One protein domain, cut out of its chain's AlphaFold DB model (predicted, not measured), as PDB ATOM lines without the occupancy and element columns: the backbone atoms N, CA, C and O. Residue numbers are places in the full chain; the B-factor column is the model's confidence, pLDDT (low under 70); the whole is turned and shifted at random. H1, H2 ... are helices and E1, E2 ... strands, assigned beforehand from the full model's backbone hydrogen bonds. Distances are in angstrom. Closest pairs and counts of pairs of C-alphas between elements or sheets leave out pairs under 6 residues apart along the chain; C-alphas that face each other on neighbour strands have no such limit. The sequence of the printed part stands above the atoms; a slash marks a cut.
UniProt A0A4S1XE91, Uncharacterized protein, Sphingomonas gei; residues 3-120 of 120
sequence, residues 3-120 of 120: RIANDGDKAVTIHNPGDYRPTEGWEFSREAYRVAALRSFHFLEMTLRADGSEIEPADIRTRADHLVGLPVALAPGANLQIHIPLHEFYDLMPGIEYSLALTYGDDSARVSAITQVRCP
ATOM      1  N   ARG A   3      39.744 -38.166 -20.427       88.75
ATOM      2  CA  ARG A   3      39.272 -37.968 -21.803       88.75
ATOM      3  C   ARG A   3      38.500 -39.203 -22.251       88.75
ATOM      4  O   ARG A   3      39.054 -40.294 -22.263       88.75
ATOM      5  N   ILE A   4      37.255 -39.001 -22.663       86.00
ATOM      6  CA  ILE A   4      36.400 -40.035 -23.252       86.00
ATOM      7  C   ILE A   4      36.225 -39.672 -24.722       86.00
ATOM      8  O   ILE A   4      35.768 -38.571 -25.026       86.00
ATOM      9  N   ALA A   5      36.621 -40.559 -25.629       89.38
ATOM     10  CA  ALA A   5      36.479 -40.365 -27.067       89.38
ATOM     11  C   ALA A   5      35.481 -41.380 -27.625       89.38
ATOM     12  O   ALA A   5      35.506 -42.547 -27.237       89.38
ATOM     13  N   ASN A   6      34.603 -40.928 -28.518       89.38
ATOM     14  CA  ASN A   6      33.765 -41.824 -29.297       89.38
ATOM     15  C   ASN A   6      34.409 -42.054 -30.666       89.38
ATOM     16  O   ASN A   6      34.155 -41.303 -31.605       89.38
ATOM     17  N   ASP A   7      35.221 -43.101 -30.773       89.88
ATOM     18  CA  ASP A   7      35.861 -43.497 -32.034       89.88
ATOM     19  C   ASP A   7      34.963 -44.417 -32.893       89.88
ATOM     20  O   ASP A   7      35.405 -44.972 -33.898       89.88
ATOM     21  N   GLY A   8      33.698 -44.602 -32.493       88.44
ATOM     22  CA  GLY A   8      32.704 -45.373 -33.232       88.44
ATOM     23  C   GLY A   8      32.023 -44.583 -34.352       88.44
ATOM     24  O   GLY A   8      32.250 -43.393 -34.551       88.44
ATOM     25  N   ASP A   9      31.130 -45.257 -35.073       93.25
ATOM     26  CA  ASP A   9      30.335 -44.700 -36.175       93.25
ATOM     27  C   ASP A   9      28.955 -44.173 -35.732       93.25
ATOM     28  O   ASP A   9      28.227 -43.568 -36.521       93.25
ATOM     29  N   LYS A  10      28.587 -44.380 -34.462       90.25
ATOM     30  CA  LYS A  10      27.291 -44.004 -33.879       90.25
ATOM     31  C   LYS A  10      27.461 -43.133 -32.651       90.25
ATOM     32  O   LYS A  10      28.449 -43.244 -31.934       90.25
ATOM     33  N   ALA A  11      26.474 -42.282 -32.387       88.88
ATOM     34  CA  ALA A  11      26.433 -41.523 -31.145       88.88
ATOM     35  C   ALA A  11      26.283 -42.468 -29.946       88.88
ATOM     36  O   ALA A  11      25.510 -43.426 -30.001       88.88
ATOM     37  N   VAL A  12      27.005 -42.169 -28.867       85.88
ATOM     38  CA  VAL A  12      26.928 -42.912 -27.606       85.88
ATOM     39  C   VAL A  12      26.400 -42.010 -26.503       85.88
ATOM     40  O   VAL A  12      26.734 -40.828 -26.425       85.88
ATOM     41  N   THR A  13      25.549 -42.567 -25.657       86.25
ATOM     42  CA  THR A  13      24.972 -41.864 -24.517       86.25
ATOM     43  C   THR A  13      25.955 -41.930 -23.353       86.25
ATOM     44  O   THR A  13      26.375 -43.019 -22.978       86.25
ATOM     45  N   ILE A  14      26.339 -40.781 -22.794       84.25
ATOM     46  CA  ILE A  14      27.288 -40.704 -21.678       84.25
ATOM     47  C   ILE A  14      26.728 -39.886 -20.513       84.25
ATOM     48  O   ILE A  14      25.969 -38.926 -20.691       84.25
ATOM     49  N   HIS A  15      27.152 -40.244 -19.303       82.75
ATOM     50  CA  HIS A  15      26.795 -39.528 -18.088       82.75
ATOM     51  C   HIS A  15      27.747 -38.349 -17.842       82.75
ATOM     52  O   HIS A  15      28.854 -38.511 -17.342       82.75
ATOM     53  N   ASN A  16      27.336 -37.137 -18.200       76.81
ATOM     54  CA  ASN A  16      28.012 -35.894 -17.843       76.81
ATOM     55  C   ASN A  16      27.126 -34.910 -17.030       76.81
ATOM     56  O   ASN A  16      26.221 -34.331 -17.627       76.81
ATOM     57  N   PRO A  17      27.403 -34.629 -15.739       67.75
ATOM     58  CA  PRO A  17      26.622 -33.688 -14.916       67.75
ATOM     59  C   PRO A  17      26.609 -32.238 -15.435       67.75
ATOM     60  O   PRO A  17      25.931 -31.382 -14.873       67.75
ATOM     61  N   GLY A  18      27.377 -31.946 -16.490       67.00
ATOM     62  CA  GLY A  18      27.469 -30.621 -17.084       67.00
ATOM     63  C   GLY A  18      28.223 -29.633 -16.196       67.00
ATOM     64  O   GLY A  18      28.963 -30.015 -15.293       67.00
ATOM     65  N   ASP A  19      28.038 -28.353 -16.505       59.56
ATOM     66  CA  ASP A  19      28.733 -27.215 -15.891       59.56
ATOM     67  C   ASP A  19      27.855 -26.534 -14.821       59.56
ATOM     68  O   ASP A  19      27.725 -25.308 -14.755       59.56
ATOM     69  N   TYR A  20      27.161 -27.343 -14.014       61.59
ATOM     70  CA  TYR A  20      26.176 -26.830 -13.064       61.59
ATOM     71  C   TYR A  20      26.844 -26.150 -11.860       61.59
ATOM     72  O   TYR A  20      27.919 -26.550 -11.411       61.59
ATOM     73  N   ARG A  21      26.205 -25.097 -11.328       55.94
ATOM     74  CA  ARG A  21      26.664 -24.450 -10.092       55.94
ATOM     75  C   ARG A  21      26.362 -25.376  -8.909       55.94
ATOM     76  O   ARG A  21      25.191 -25.706  -8.732       55.94
ATOM     77  N   PRO A  22      27.365 -25.771  -8.112       57.41
ATOM     78  CA  PRO A  22      27.124 -26.577  -6.925       57.41
ATOM     79  C   PRO A  22      26.088 -25.942  -5.985       57.41
ATOM     80  O   PRO A  22      26.017 -24.716  -5.874       57.41
ATOM     81  N   THR A  23      25.317 -26.780  -5.289       53.97
ATOM     82  CA  THR A  23      24.637 -26.405  -4.040       53.97
ATOM     83  C   THR A  23      25.686 -26.228  -2.923       53.97
ATOM     84  O   THR A  23      26.824 -26.672  -3.080       53.97
ATOM     85  N   GLU A  24      25.344 -25.481  -1.868       53.78
ATOM     86  CA  GLU A  24      26.227 -24.973  -0.791       53.78
ATOM     87  C   GLU A  24      27.446 -25.861  -0.428       53.78
ATOM     88  O   GLU A  24      27.345 -27.083  -0.325       53.78
ATOM     89  N   GLY A  25      28.608 -25.236  -0.186       56.06
ATOM     90  CA  GLY A  25      29.838 -25.916   0.276       56.06
ATOM     91  C   GLY A  25      30.860 -26.290  -0.809       56.06
ATOM     92  O   GLY A  25      31.988 -26.652  -0.489       56.06
ATOM     93  N   TRP A  26      30.505 -26.141  -2.087       59.31
ATOM     94  CA  TRP A  26      31.377 -26.403  -3.247       59.31
ATOM     95  C   TRP A  26      31.551 -25.177  -4.152       59.31
ATOM     96  O   TRP A  26      31.992 -25.279  -5.298       59.31
ATOM     97  N   GLU A  27      31.188 -24.002  -3.639       56.44
ATOM     98  CA  GLU A  27      31.049 -22.735  -4.371       56.44
ATOM     99  C   GLU A  27      32.306 -22.322  -5.152       56.44
ATOM    100  O   GLU A  27      32.217 -21.556  -6.114       56.44
ATOM    101  N   PHE A  28      33.461 -22.874  -4.776       58.06
ATOM    102  CA  PHE A  28      34.765 -22.550  -5.339       58.06
ATOM    103  C   PHE A  28      35.338 -23.622  -6.285       58.06
ATOM    104  O   PHE A  28      36.332 -23.335  -6.946       58.06
ATOM    105  N   SER A  29      34.721 -24.810  -6.427       72.31
ATOM    106  CA  SER A  29      35.303 -25.922  -7.209       72.31
ATOM    107  C   SER A  29      34.268 -26.684  -8.055       72.31
ATOM    108  O   SER A  29      33.801 -27.775  -7.721       72.31
ATOM    109  N   ARG A  30      33.899 -26.101  -9.208       75.50
ATOM    110  CA  ARG A  30      32.938 -26.698 -10.168       75.50
ATOM    111  C   ARG A  30      33.396 -28.056 -10.702       75.50
ATOM    112  O   ARG A  30      32.589 -28.960 -10.897       75.50
ATOM    113  N   GLU A  31      34.695 -28.198 -10.937       79.38
ATOM    114  CA  GLU A  31      35.291 -29.433 -11.447       79.38
ATOM    115  C   GLU A  31      35.202 -30.553 -10.410       79.38
ATOM    116  O   GLU A  31      34.828 -31.679 -10.745       79.38
ATOM    117  N   ALA A  32      35.462 -30.234  -9.140       80.81
ATOM    118  CA  ALA A  32      35.334 -31.194  -8.059       80.81
ATOM    119  C   ALA A  32      33.873 -31.599  -7.835       80.81
ATOM    120  O   ALA A  32      33.603 -32.786  -7.686       80.81
ATOM    121  N   TYR A  33      32.912 -30.672  -7.940       80.19
ATOM    122  CA  TYR A  33      31.487 -31.027  -7.905       80.19
ATOM    123  C   TYR A  33      31.114 -32.030  -9.004       80.19
ATOM    124  O   TYR A  33      30.471 -33.044  -8.734       80.19
ATOM    125  N   ARG A  34      31.555 -31.791 -10.245       81.75
ATOM    126  CA  ARG A  34      31.281 -32.687 -11.378       81.75
ATOM    127  C   ARG A  34      31.838 -34.092 -11.138       81.75
ATOM    128  O   ARG A  34      31.149 -35.077 -11.400       81.75
ATOM    129  N   VAL A  35      33.059 -34.195 -10.613       85.50
ATOM    130  CA  VAL A  35      33.673 -35.480 -10.238       85.50
ATOM    131  C   VAL A  35      32.935 -36.126  -9.066       85.50
ATOM    132  O   VAL A  35      32.643 -37.319  -9.122       85.50
ATOM    133  N   ALA A  36      32.572 -35.354  -8.041       82.50
ATOM    134  CA  ALA A  36      31.820 -35.838  -6.891       82.50
ATOM    135  C   ALA A  36      30.469 -36.421  -7.318       82.50
ATOM    136  O   ALA A  36      30.173 -37.549  -6.952       82.50
ATOM    137  N   ALA A  37      29.705 -35.719  -8.160       81.19
ATOM    138  CA  ALA A  37      28.427 -36.197  -8.683       81.19
ATOM    139  C   ALA A  37      28.572 -37.501  -9.484       81.19
ATOM    140  O   ALA A  37      27.805 -38.438  -9.286       81.19
ATOM    141  N   LEU A  38      29.589 -37.613 -10.344       84.88
ATOM    142  CA  LEU A  38      29.855 -38.867 -11.057       84.88
ATOM    143  C   LEU A  38      30.164 -40.030 -10.103       84.88
ATOM    144  O   LEU A  38      29.700 -41.144 -10.336       84.88
ATOM    145  N   ARG A  39      30.905 -39.771  -9.018       85.19
ATOM    146  CA  ARG A  39      31.204 -40.774  -7.987       85.19
ATOM    147  C   ARG A  39      29.971 -41.150  -7.164       85.19
ATOM    148  O   ARG A  39      29.750 -42.334  -6.940       85.19
ATOM    149  N   SER A  40      29.149 -40.179  -6.752       81.44
ATOM    150  CA  SER A  40      27.932 -40.407  -5.952       81.44
ATOM    151  C   SER A  40      26.931 -41.329  -6.645       81.44
ATOM    152  O   SER A  40      26.205 -42.056  -5.976       81.44
ATOM    153  N   PHE A  41      26.891 -41.290  -7.977       80.75
ATOM    154  CA  PHE A  41      26.003 -42.111  -8.798       80.75
ATOM    155  C   PHE A  41      26.717 -43.302  -9.452       80.75
ATOM    156  O   PHE A  41      26.180 -43.900 -10.378       80.75
ATOM    157  N   HIS A  42      27.912 -43.656  -8.969       85.12
ATOM    158  CA  HIS A  42      28.679 -44.831  -9.402       85.12
ATOM    159  C   HIS A  42      29.078 -44.854 -10.889       85.12
ATOM    160  O   HIS A  42      29.456 -45.902 -11.412       85.12
ATOM    161  N   PHE A  43      29.064 -43.695 -11.557       87.12
ATOM    162  CA  PHE A  43      29.530 -43.544 -12.941       87.12
ATOM    163  C   PHE A  43      31.038 -43.333 -13.050       87.12
ATOM    164  O   PHE A  43      31.594 -43.452 -14.140       87.12
ATOM    165  N   LEU A  44      31.695 -42.955 -11.952       89.06
ATOM    166  CA  LEU A  44      33.139 -42.783 -11.882       89.06
ATOM    167  C   LEU A  44      33.677 -43.434 -10.612       89.06
ATOM    168  O   LEU A  44      33.261 -43.103  -9.505       89.06
ATOM    169  N   GLU A  45      34.661 -44.300 -10.784       91.31
ATOM    170  CA  GLU A  45      35.481 -44.851  -9.711       91.31
ATOM    171  C   GLU A  45      36.910 -44.340  -9.877       91.31
ATOM    172  O   GLU A  45      37.413 -44.201 -10.996       91.31
ATOM    173  N   MET A  46      37.554 -44.039  -8.753       92.56
ATOM    174  CA  MET A  46      38.931 -43.566  -8.716       92.56
ATOM    175  C   MET A  46      39.686 -44.346  -7.651       92.56
ATOM    176  O   MET A  46      39.245 -44.406  -6.503       92.56
ATOM    177  N   THR A  47      40.835 -44.889  -8.033       94.12
ATOM    178  CA  THR A  47      41.770 -45.542  -7.121       94.12
ATOM    179  C   THR A  47      43.130 -44.900  -7.309       94.12
ATOM    180  O   THR A  47      43.668 -44.884  -8.419       94.12
ATOM    181  N   LEU A  48      43.687 -44.363  -6.228       94.38
ATOM    182  CA  LEU A  48      45.011 -43.758  -6.221       94.38
ATOM    183  C   LEU A  48      45.977 -44.674  -5.474       94.38
ATOM    184  O   LEU A  48      45.638 -45.204  -4.420       94.38
ATOM    185  N   ARG A  49      47.182 -44.865  -6.014       95.81
ATOM    186  CA  ARG A  49      48.244 -45.637  -5.363       95.81
ATOM    187  C   ARG A  49      49.550 -44.861  -5.321       95.81
ATOM    188  O   ARG A  49      49.863 -44.177  -6.290       95.81
ATOM    189  N   ALA A  50      50.322 -45.027  -4.253       94.31
ATOM    190  CA  ALA A  50      51.714 -44.590  -4.142       94.31
ATOM    191  C   ALA A  50      52.562 -45.767  -3.654       94.31
ATOM    192  O   ALA A  50      52.129 -46.503  -2.769       94.31
ATOM    193  N   ASP A  51      53.727 -45.989  -4.264       89.44
ATOM    194  CA  ASP A  51      54.649 -47.081  -3.903       89.44
ATOM    195  C   ASP A  51      53.989 -48.478  -3.825       89.44
ATOM    196  O   ASP A  51      54.396 -49.357  -3.070       89.44
ATOM    197  N   GLY A  52      52.940 -48.694  -4.627       85.56
ATOM    198  CA  GLY A  52      52.165 -49.939  -4.665       85.56
ATOM    199  C   GLY A  52      51.043 -50.047  -3.625       85.56
ATOM    200  O   GLY A  52      50.220 -50.956  -3.737       85.56
ATOM    201  N   SER A  53      50.951 -49.115  -2.676       92.00
ATOM    202  CA  SER A  53      49.882 -49.039  -1.676       92.00
ATOM    203  C   SER A  53      48.746 -48.127  -2.129       92.00
ATOM    204  O   SER A  53      48.980 -47.100  -2.761       92.00
ATOM    205  N   GLU A  54      47.508 -48.502  -1.811       93.62
ATOM    206  CA  GLU A  54      46.326 -47.675  -2.062       93.62
ATOM    207  C   GLU A  54      46.245 -46.517  -1.067       93.62
ATOM    208  O   GLU A  54      46.511 -46.691   0.122       93.62
ATOM    209  N   ILE A  55      45.928 -45.330  -1.583       92.69
ATOM    210  CA  ILE A  55      45.740 -44.115  -0.796       92.69
ATOM    211  C   ILE A  55      44.248 -43.931  -0.578       92.69
ATOM    212  O   ILE A  55      43.480 -43.841  -1.540       92.69
ATOM    213  N   GLU A  56      43.854 -43.854   0.688       89.88
ATOM    214  CA  GLU A  56      42.469 -43.597   1.057       89.88
ATOM    215  C   GLU A  56      42.047 -42.187   0.606       89.88
ATOM    216  O   GLU A  56      42.825 -41.234   0.738       89.88
ATOM    217  N   PRO A  57      40.834 -42.024   0.052       85.88
ATOM    218  CA  PRO A  57      40.296 -40.708  -0.261       85.88
ATOM    219  C   PRO A  57      40.186 -39.835   0.994       85.88
ATOM    220  O   PRO A  57      39.811 -40.316   2.062       85.88
ATOM    221  N   ALA A  58      40.442 -38.538   0.845       78.81
ATOM    222  CA  ALA A  58      40.149 -37.550   1.874       78.81
ATOM    223  C   ALA A  58      38.632 -37.482   2.143       78.81
ATOM    224  O   ALA A  58      37.819 -37.767   1.257       78.81
ATOM    225  N   ASP A  59      38.262 -37.057   3.356       59.28
ATOM    226  CA  ASP A  59      36.897 -37.005   3.918       59.28
ATOM    227  C   ASP A  59      35.980 -35.941   3.261       59.28
ATOM    228  O   ASP A  59      35.179 -35.250   3.901       59.28
ATOM    229  N   ILE A  60      36.061 -35.789   1.942       60.81
ATOM    230  CA  ILE A  60      35.090 -35.022   1.183       60.81
ATOM    231  C   ILE A  60      33.756 -35.764   1.195       60.81
ATOM    232  O   ILE A  60      33.604 -36.865   0.660       60.81
ATOM    233  N   ARG A  61      32.729 -35.090   1.719       54.38
ATOM    234  CA  ARG A  61      31.334 -35.504   1.565       54.38
ATOM    235  C   ARG A  61      30.923 -35.352   0.101       54.38
ATOM    236  O   ARG A  61      30.369 -34.335  -0.305       54.38
ATOM    237  N   THR A  62      31.148 -36.392  -0.697       53.56
ATOM    238  CA  THR A  62      30.646 -36.529  -2.072       53.56
ATOM    239  C   THR A  62      29.142 -36.807  -2.071       53.56
ATOM    240  O   THR A  62      28.683 -37.791  -2.648       53.56
ATOM    241  N   ARG A  63      28.345 -36.003  -1.365       53.81
ATOM    242  CA  ARG A  63      26.884 -36.091  -1.421       53.81
ATOM    243  C   ARG A  63      26.370 -34.958  -2.296       53.81
ATOM    244  O   ARG A  63      25.761 -34.019  -1.803       53.81
ATOM    245  N   ALA A  64      26.665 -35.047  -3.591       60.75
ATOM    246  CA  ALA A  64      25.900 -34.302  -4.576       60.75
ATOM    247  C   ALA A  64      24.507 -34.945  -4.640       60.75
ATOM    248  O   ALA A  64      24.377 -36.144  -4.881       60.75
ATOM    249  N   ASP A  65      23.471 -34.168  -4.354       56.19
ATOM    250  CA  ASP A  65      22.071 -34.602  -4.272       56.19
ATOM    251  C   ASP A  65      21.298 -34.405  -5.583       56.19
ATOM    252  O   ASP A  65      20.136 -34.806  -5.699       56.19
ATOM    253  N   HIS A  66      21.947 -33.832  -6.596       55.69
ATOM    254  CA  HIS A  66      21.315 -33.493  -7.860       55.69
ATOM    255  C   HIS A  66      22.172 -33.908  -9.060       55.69
ATOM    256  O   HIS A  66      23.311 -33.475  -9.219       55.69
ATOM    257  N   LEU A  67      21.583 -34.713  -9.947       56.66
ATOM    258  CA  LEU A  67      22.013 -34.858 -11.336       56.66
ATOM    259  C   LEU A  67      20.989 -34.142 -12.205       56.66
ATOM    260  O   LEU A  67      19.863 -34.614 -12.353       56.66
ATOM    261  N   VAL A  68      21.362 -33.007 -12.784       53.25
ATOM    262  CA  VAL A  68      20.511 -32.298 -13.745       53.25
ATOM    263  C   VAL A  68      21.163 -32.401 -15.121       53.25
ATOM    264  O   VAL A  68      22.347 -32.117 -15.263       53.25
ATOM    265  N   GLY A  69      20.398 -32.811 -16.138       54.47
ATOM    266  CA  GLY A  69      20.869 -32.822 -17.531       54.47
ATOM    267  C   GLY A  69      21.572 -34.103 -17.994       54.47
ATOM    268  O   GLY A  69      22.420 -34.038 -18.881       54.47
ATOM    269  N   LEU A  70      21.212 -35.260 -17.429       66.44
ATOM    270  CA  LEU A  70      21.692 -36.568 -17.877       66.44
ATOM    271  C   LEU A  70      20.622 -37.395 -18.589       66.44
ATOM    272  O   LEU A  70      19.479 -37.393 -18.128       66.44
ATOM    273  N   PRO A  71      20.997 -38.178 -19.623       74.69
ATOM    274  CA  PRO A  71      22.336 -38.319 -20.226       74.69
ATOM    275  C   PRO A  71      22.570 -37.448 -21.486       74.69
ATOM    276  O   PRO A  71      21.618 -36.967 -22.097       74.69
ATOM    277  N   VAL A  72      23.837 -37.254 -21.897       80.56
ATOM    278  CA  VAL A  72      24.212 -36.478 -23.105       80.56
ATOM    279  C   VAL A  72      24.682 -37.387 -24.244       80.56
ATOM    280  O   VAL A  72      25.328 -38.405 -24.003       80.56
ATOM    281  N   ALA A  73      24.396 -37.015 -25.493       87.38
ATOM    282  CA  ALA A  73      24.870 -37.744 -26.668       87.38
ATOM    283  C   ALA A  73      26.269 -37.265 -27.091       87.38
ATOM    284  O   ALA A  73      26.460 -36.094 -27.421       87.38
ATOM    285  N   LEU A  74      27.240 -38.178 -27.122       87.25
ATOM    286  CA  LEU A  74      28.573 -37.950 -27.668       87.25
ATOM    287  C   LEU A  74      28.610 -38.439 -29.120       87.25
ATOM    288  O   LEU A  74      28.564 -39.641 -29.387       87.25
ATOM    289  N   ALA A  75      28.659 -37.501 -30.067       92.50
ATOM    290  CA  ALA A  75      28.688 -37.802 -31.497       92.50
ATOM    291  C   ALA A  75      29.957 -38.585 -31.913       92.50
ATOM    292  O   ALA A  75      30.971 -38.500 -31.215       92.50
ATOM    293  N   PRO A  76      29.933 -39.310 -33.049       93.75
ATOM    294  CA  PRO A  76      31.132 -39.904 -33.646       93.75
ATOM    295  C   PRO A  76      32.276 -38.892 -33.788       93.75
ATOM    296  O   PRO A  76      32.063 -37.770 -34.250       93.75
ATOM    297  N   GLY A  77      33.481 -39.269 -33.365       91.12
ATOM    298  CA  GLY A  77      34.681 -38.426 -33.369       91.12
ATOM    299  C   GLY A  77      34.716 -37.327 -32.298       91.12
ATOM    300  O   GLY A  77      35.739 -36.653 -32.143       91.12
ATOM    301  N   ALA A  78      33.637 -37.125 -31.536       91.06
ATOM    302  CA  ALA A  78      33.627 -36.165 -30.440       91.06
ATOM    303  C   ALA A  78      34.369 -36.716 -29.214       91.06
ATOM    304  O   ALA A  78      34.479 -37.925 -28.999       91.06
ATOM    305  N   ASN A  79      34.860 -35.803 -28.374       89.44
ATOM    306  CA  ASN A  79      35.437 -36.154 -27.085       89.44
ATOM    307  C   ASN A  79      34.826 -35.332 -25.954       89.44
ATOM    308  O   ASN A  79      34.490 -34.160 -26.127       89.44
ATOM    309  N   LEU A  80      34.714 -35.967 -24.791       84.50
ATOM    310  CA  LEU A  80      34.415 -35.318 -23.530       84.50
ATOM    311  C   LEU A  80      35.691 -35.238 -22.695       84.50
ATOM    312  O   LEU A  80      36.389 -36.237 -22.513       84.50
ATOM    313  N   GLN A  81      35.958 -34.054 -22.149       85.94
ATOM    314  CA  GLN A  81      37.043 -33.831 -21.202       85.94
ATOM    315  C   GLN A  81      36.466 -33.496 -19.826       85.94
ATOM    316  O   GLN A  81      35.550 -32.674 -19.687       85.94
ATOM    317  N   ILE A  82      36.986 -34.175 -18.807       82.56
ATOM    318  CA  ILE A  82      36.641 -33.957 -17.403       82.56
ATOM    319  C   ILE A  82      37.940 -33.703 -16.649       82.56
ATOM    320  O   ILE A  82      38.835 -34.556 -16.617       82.56
ATOM    321  N   HIS A  83      38.072 -32.515 -16.070       85.31
ATOM    322  CA  HIS A  83      39.191 -32.232 -15.187       85.31
ATOM    323  C   HIS A  83      38.984 -32.973 -13.861       85.31
ATOM    324  O   HIS A  83      37.876 -32.994 -13.329       85.31
ATOM    325  N   ILE A  84      40.036 -33.637 -13.376       86.44
ATOM    326  CA  ILE A  84      40.001 -34.422 -12.138       86.44
ATOM    327  C   ILE A  84      40.917 -33.713 -11.137       86.44
ATOM    328  O   ILE A  84      42.136 -33.905 -11.212       86.44
ATOM    329  N   PRO A  85      40.377 -32.869 -10.242       86.44
ATOM    330  CA  PRO A  85      41.179 -32.162  -9.253       86.44
ATOM    331  C   PRO A  85      41.522 -33.109  -8.095       86.44
ATOM    332  O   PRO A  85      40.866 -33.117  -7.062       86.44
ATOM    333  N   LEU A  86      42.537 -33.961  -8.281       87.56
ATOM    334  CA  LEU A  86      42.891 -35.013  -7.312       87.56
ATOM    335  C   LEU A  86      43.185 -34.490  -5.903       87.56
ATOM    336  O   LEU A  86      42.875 -35.191  -4.950       87.56
ATOM    337  N   HIS A  87      43.743 -33.284  -5.785       86.00
ATOM    338  CA  HIS A  87      44.059 -32.646  -4.504       86.00
ATOM    339  C   HIS A  87      42.821 -32.342  -3.652       86.00
ATOM    340  O   HIS A  87      42.942 -32.163  -2.451       86.00
ATOM    341  N   GLU A  88      41.638 -32.277  -4.265       84.38
ATOM    342  CA  GLU A  88      40.383 -32.161  -3.524       84.38
ATOM    343  C   GLU A  88      40.049 -33.522  -2.891       84.38
ATOM    344  O   GLU A  88      39.606 -33.607  -1.757       84.38
ATOM    345  N   PHE A  89      40.300 -34.629  -3.595       85.81
ATOM    346  CA  PHE A  89      39.852 -35.964  -3.177       85.81
ATOM    347  C   PHE A  89      40.885 -36.786  -2.408       85.81
ATOM    348  O   PHE A  89      40.514 -37.822  -1.863       85.81
ATOM    349  N   TYR A  90      42.153 -36.385  -2.401       89.38
ATOM    350  CA  TYR A  90      43.254 -37.112  -1.775       89.38
ATOM    351  C   TYR A  90      44.268 -36.132  -1.191       89.38
ATOM    352  O   TYR A  90      44.584 -35.116  -1.813       89.38
ATOM    353  N   ASP A  91      44.859 -36.505  -0.057       88.94
ATOM    354  CA  ASP A  91      45.983 -35.782   0.536       88.94
ATOM    355  C   ASP A  91      47.273 -36.092  -0.241       88.94
ATOM    356  O   ASP A  91      48.004 -37.045   0.040       88.94
ATOM    357  N   LEU A  92      47.535 -35.298  -1.282       89.62
ATOM    358  CA  LEU A  92      48.713 -35.453  -2.133       89.62
ATOM    359  C   LEU A  92      49.952 -34.824  -1.485       89.62
ATOM    360  O   LEU A  92      49.946 -33.662  -1.083       89.62
ATOM    361  N   MET A  93      51.047 -35.580  -1.450       90.19
ATOM    362  CA  MET A  93      52.348 -35.127  -0.970       90.19
ATOM    363  C   MET A  93      53.242 -34.703  -2.149       90.19
ATOM    364  O   MET A  93      53.343 -35.439  -3.138       90.19
ATOM    365  N   PRO A  94      53.931 -33.550  -2.054       90.06
ATOM    366  CA  PRO A  94      54.874 -33.110  -3.078       90.06
ATOM    367  C   PRO A  94      55.990 -34.128  -3.320       90.06
ATOM    368  O   PRO A  94      56.506 -34.743  -2.387       90.06
ATOM    369  N   GLY A  95      56.393 -34.284  -4.581       88.56
ATOM    370  CA  GLY A  95      57.517 -35.146  -4.956       88.56
ATOM    371  C   GLY A  95      57.214 -36.648  -4.997       88.56
ATOM    372  O   GLY A  95      58.076 -37.397  -5.455       88.56
ATOM    373  N   ILE A  96      56.013 -37.077  -4.603       91.75
ATOM    374  CA  ILE A  96      55.561 -38.467  -4.720       91.75
ATOM    375  C   ILE A  96      54.988 -38.731  -6.118       91.75
ATOM    376  O   ILE A  96      54.294 -37.891  -6.705       91.75
ATOM    377  N   GLU A  97      55.305 -39.907  -6.661       93.25
ATOM    378  CA  GLU A  97      54.705 -40.430  -7.887       93.25
ATOM    379  C   GLU A  97      53.497 -41.300  -7.538       93.25
ATOM    380  O   GLU A  97      53.580 -42.230  -6.735       93.25
ATOM    381  N   TYR A  98      52.363 -40.978  -8.149       94.12
ATOM    382  CA  TYR A  98      51.101 -41.658  -7.924       94.12
ATOM    383  C   TYR A  98      50.625 -42.356  -9.192       94.12
ATOM    384  O   TYR A  98      50.662 -41.787 -10.280       94.12
ATOM    385  N   SER A  99      50.045 -43.540  -9.036       94.81
ATOM    386  CA  SER A  99      49.289 -44.215 -10.085       94.81
ATOM    387  C   SER A  99      47.799 -43.991  -9.855       94.81
ATOM    388  O   SER A  99      47.241 -44.479  -8.872       94.81
ATOM    389  N   LEU A 100      47.140 -43.293 -10.778       94.25
ATOM    390  CA  LEU A 100      45.694 -43.098 -10.780       94.25
ATOM    391  C   LEU A 100      45.039 -44.087 -11.744       94.25
ATOM    392  O   LEU A 100      45.281 -44.029 -12.950       94.25
ATOM    393  N   ALA A 101      44.170 -44.945 -11.221       94.62
ATOM    394  CA  ALA A 101      43.230 -45.730 -12.006       94.62
ATOM    395  C   ALA A 101      41.851 -45.057 -11.989       94.62
ATOM    396  O   ALA A 101      41.351 -44.673 -10.931       94.62
ATOM    397  N   LEU A 102      41.244 -44.918 -13.165       93.31
ATOM    398  CA  LEU A 102      39.895 -44.398 -13.352       93.31
ATOM    399  C   LEU A 102      39.053 -45.446 -14.067       93.31
ATOM    400  O   LEU A 102      39.483 -45.971 -15.093       93.31
ATOM    401  N   THR A 103      37.842 -45.680 -13.576       92.00
ATOM    402  CA  THR A 103      36.808 -46.423 -14.303       92.00
ATOM    403  C   THR A 103      35.616 -45.508 -14.493       92.00
ATOM    404  O   THR A 103      35.128 -44.928 -13.528       92.00
ATOM    405  N   TYR A 104      35.161 -45.357 -15.730       90.25
ATOM    406  CA  TYR A 104      34.013 -44.536 -16.077       90.25
ATOM    407  C   TYR A 104      32.975 -45.360 -16.830       90.25
ATOM    408  O   TYR A 104      33.322 -46.129 -17.725       90.25
ATOM    409  N   GLY A 105      31.706 -45.152 -16.503       86.75
ATOM    410  CA  GLY A 105      30.581 -45.800 -17.160       86.75
ATOM    411  C   GLY A 105      29.561 -46.344 -16.172       86.75
ATOM    412  O   GLY A 105      29.785 -46.336 -14.963       86.75
ATOM    413  N   ASP A 106      28.431 -46.794 -16.696       83.38
ATOM    414  CA  ASP A 106      27.394 -47.474 -15.922       83.38
ATOM    415  C   ASP A 106      27.585 -49.000 -15.970       83.38
ATOM    416  O   ASP A 106      28.553 -49.501 -16.546       83.38
ATOM    417  N   ASP A 107      26.662 -49.758 -15.379       77.44
ATOM    418  CA  ASP A 107      26.727 -51.225 -15.347       77.44
ATOM    419  C   ASP A 107      26.667 -51.879 -16.739       77.44
ATOM    420  O   ASP A 107      27.052 -53.039 -16.897       77.44
ATOM    421  N   SER A 108      26.187 -51.162 -17.759       77.81
ATOM    422  CA  SER A 108      26.060 -51.677 -19.123       77.81
ATOM    423  C   SER A 108      27.334 -51.497 -19.950       77.81
ATOM    424  O   SER A 108      27.620 -52.322 -20.821       77.81
ATOM    425  N   ALA A 109      28.117 -50.449 -19.677       78.50
ATOM    426  CA  ALA A 109      29.345 -50.152 -20.400       78.50
ATOM    427  C   ALA A 109      30.340 -49.385 -19.520       78.50
ATOM    428  O   ALA A 109      30.186 -48.185 -19.298       78.50
ATOM    429  N   ARG A 110      31.412 -50.069 -19.089       85.94
ATOM    430  CA  ARG A 110      32.529 -49.481 -18.334       85.94
ATOM    431  C   ARG A 110      33.809 -49.437 -19.155       85.94
ATOM    432  O   ARG A 110      34.152 -50.393 -19.847       85.94
ATOM    433  N   VAL A 111      34.544 -48.341 -19.019       85.62
ATOM    434  CA  VAL A 111      35.891 -48.162 -19.563       85.62
ATOM    435  C   VAL A 111      36.855 -47.804 -18.440       85.62
ATOM    436  O   VAL A 111      36.521 -47.002 -17.571       85.62
ATOM    437  N   SER A 112      38.055 -48.380 -18.464       90.19
ATOM    438  CA  SER A 112      39.076 -48.140 -17.443       90.19
ATOM    439  C   SER A 112      40.376 -47.648 -18.065       90.19
ATOM    440  O   SER A 112      40.765 -48.076 -19.150       90.19
ATOM    441  N   ALA A 113      41.062 -46.756 -17.359       91.62
ATOM    442  CA  ALA A 113      42.366 -46.234 -17.740       91.62
ATOM    443  C   ALA A 113      43.252 -46.059 -16.504       91.62
ATOM    444  O   ALA A 113      42.760 -45.783 -15.412       91.62
ATOM    445  N   ILE A 114      44.564 -46.194 -16.689       92.56
ATOM    446  CA  ILE A 114      45.566 -45.974 -15.644       92.56
ATOM    447  C   ILE A 114      46.576 -44.952 -16.160       92.56
ATOM    448  O   ILE A 114      46.998 -45.023 -17.313       92.56
ATOM    449  N   THR A 115      46.961 -43.999 -15.314       92.50
ATOM    450  CA  THR A 115      47.974 -42.987 -15.631       92.50
ATOM    451  C   THR A 115      48.859 -42.709 -14.423       92.50
ATOM    452  O   THR A 115      48.400 -42.791 -13.285       92.50
ATOM    453  N   GLN A 116      50.114 -42.332 -14.673       91.75
ATOM    454  CA  GLN A 116      50.967 -41.755 -13.636       91.75
ATOM    455  C   GLN A 116      50.625 -40.278 -13.446       91.75
ATOM    456  O   GLN A 116      50.283 -39.575 -14.406       91.75
ATOM    457  N   VAL A 117      50.701 -39.817 -12.205       88.19
ATOM    458  CA  VAL A 117      50.450 -38.441 -11.794       88.19
ATOM    459  C   VAL A 117      51.523 -38.045 -10.795       88.19
ATOM    460  O   VAL A 117      51.798 -38.767  -9.842       88.19
ATOM    461  N   ARG A 118      52.123 -36.877 -10.999       85.50
ATOM    462  CA  ARG A 118      53.116 -36.326 -10.082       85.50
ATOM    463  C   ARG A 118      52.583 -35.035  -9.493       85.50
ATOM    464  O   ARG A 118      52.159 -34.158 -10.247       85.50
ATOM    465  N   CYS A 119      52.612 -34.927  -8.169       78.12
ATOM    466  CA  CYS A 119      52.353 -33.656  -7.510       78.12
ATOM    467  C   CYS A 119      53.632 -32.803  -7.598       78.12
ATOM    468  O   CYS A 119      54.688 -33.293  -7.170       78.12
ATOM    469  N   PRO A 120      53.572 -31.608  -8.217       68.62
ATOM    470  CA  PRO A 120      54.719 -30.709  -8.309       68.62
ATOM    471  C   PRO A 120      55.205 -30.240  -6.933       68.62
ATOM    472  O   PRO A 120      54.409 -30.275  -5.967       68.62
TER     473      PRO A 120
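What this domain is: This is residues 3 to 120 of the 120 residues of an uncharacterized protein of Sphingomonas gei (UniProt A0A4S1XE91). A long, strongly twisted sheet, E4 E3 E7 E8, makes one wall of the model; H1 sits near the middle of the whole, one end of it grazing that wall, and the short H2 grazes the wall too. Two small two-stranded pairs, E1 with E6 and E2 with E5, lie outside that sheet, and long unnamed stretches lead from E2 to H1 and from E4 to E5. The printed part has 118 residues, with two named helices and eight named strands in the order E1 E2 H1 E3 E4 E5 E6 H2 E7 E8; under half of the residues are in named elements, and the class is mixed, helices and strands. In the large sheet E3, E7 and E8 are antiparallel neighbours, while E4 meets E3 only at a point. The whole is compact, with a radius of gyration of the C-alphas of 15.0 A, and rounded, with spans of 42 by 34 by 25 A.

Where its parts are: Find C-alpha 3 at (39.272, -37.968, -21.803), where E1 begins; it takes residues 3 to 5, and E2 follows at residues 12 to 14. After a long link look for C-alpha 30 at (32.938, -26.698, -10.168); from there H1 runs through residues 30 to 40, 15.2 A from first to last C-alpha. E3, residues 44 to 50, is 20.2 A long, and E4, residues 53 to 55, comes next. Further along you meet E5 at residues 72 to 74, E6 at residues 79 to 82, 10.0 A long, and H2 at residues 86 to 89. E7, residues 97 to 106, measures 29.3 A, and E8, residues 109 to 118, measures 29.4 A, ending at C-alpha 118 at (53.116, -36.326, -10.082).

How they stand to each other: Begin with the large sheet, where E7 and E8 form a hairpin, antiparallel at 164 degrees; look at N 102 and O 113, 2.8 A apart, and N 111 and O 104, also 2.8 A. On the other side of E7, E3 is its antiparallel neighbour at 165 degrees, with N 47 and O 101 at 3.0 A. E4 and E8 are the edge strands; the C-alphas of residues 54 and 49, which face each other, are 4.3 A apart where E4 meets E3 only at a point. H1 is on this sheet but only grazes it, with residues 35 to 39; its closest C-alphas to E3 are those of Leu 38 and Leu 44, at 5.2 A. H2 only grazes the sheet with residues 86 to 89, and it is close to H1 but not clearly touching, the closest C-alphas being those of Ala 32 and Glu 88, at 6.9 A. Every O i to N i+4 pair in H1 is within hydrogen-bond range; H2 is too short for such a pair, and its one O i to N i+3 pair is within range. Turn to E2 and E5, antiparallel at 134 degrees, where N 74 and O 12 are 2.8 A apart. E1 and E6 are antiparallel at 162 degrees, with N 80 and O 4 at 2.8 A. E1 and E5 are only just apart, their closest C-alphas 8.3 A from each other.

The domain as a whole: The two C-alphas farthest apart are those of Asp 9 and Pro 94, at 42.8 A. The printed part has no cut and ends at Pro 120, the chain's last residue. The links E2 to H1, with 15 residues, and E4 to E5, with 16, are long. The mean pLDDT of the printed part is 81.1; look for values under 70 at residues 17 to 28, residues 59 to 70 and residue 120.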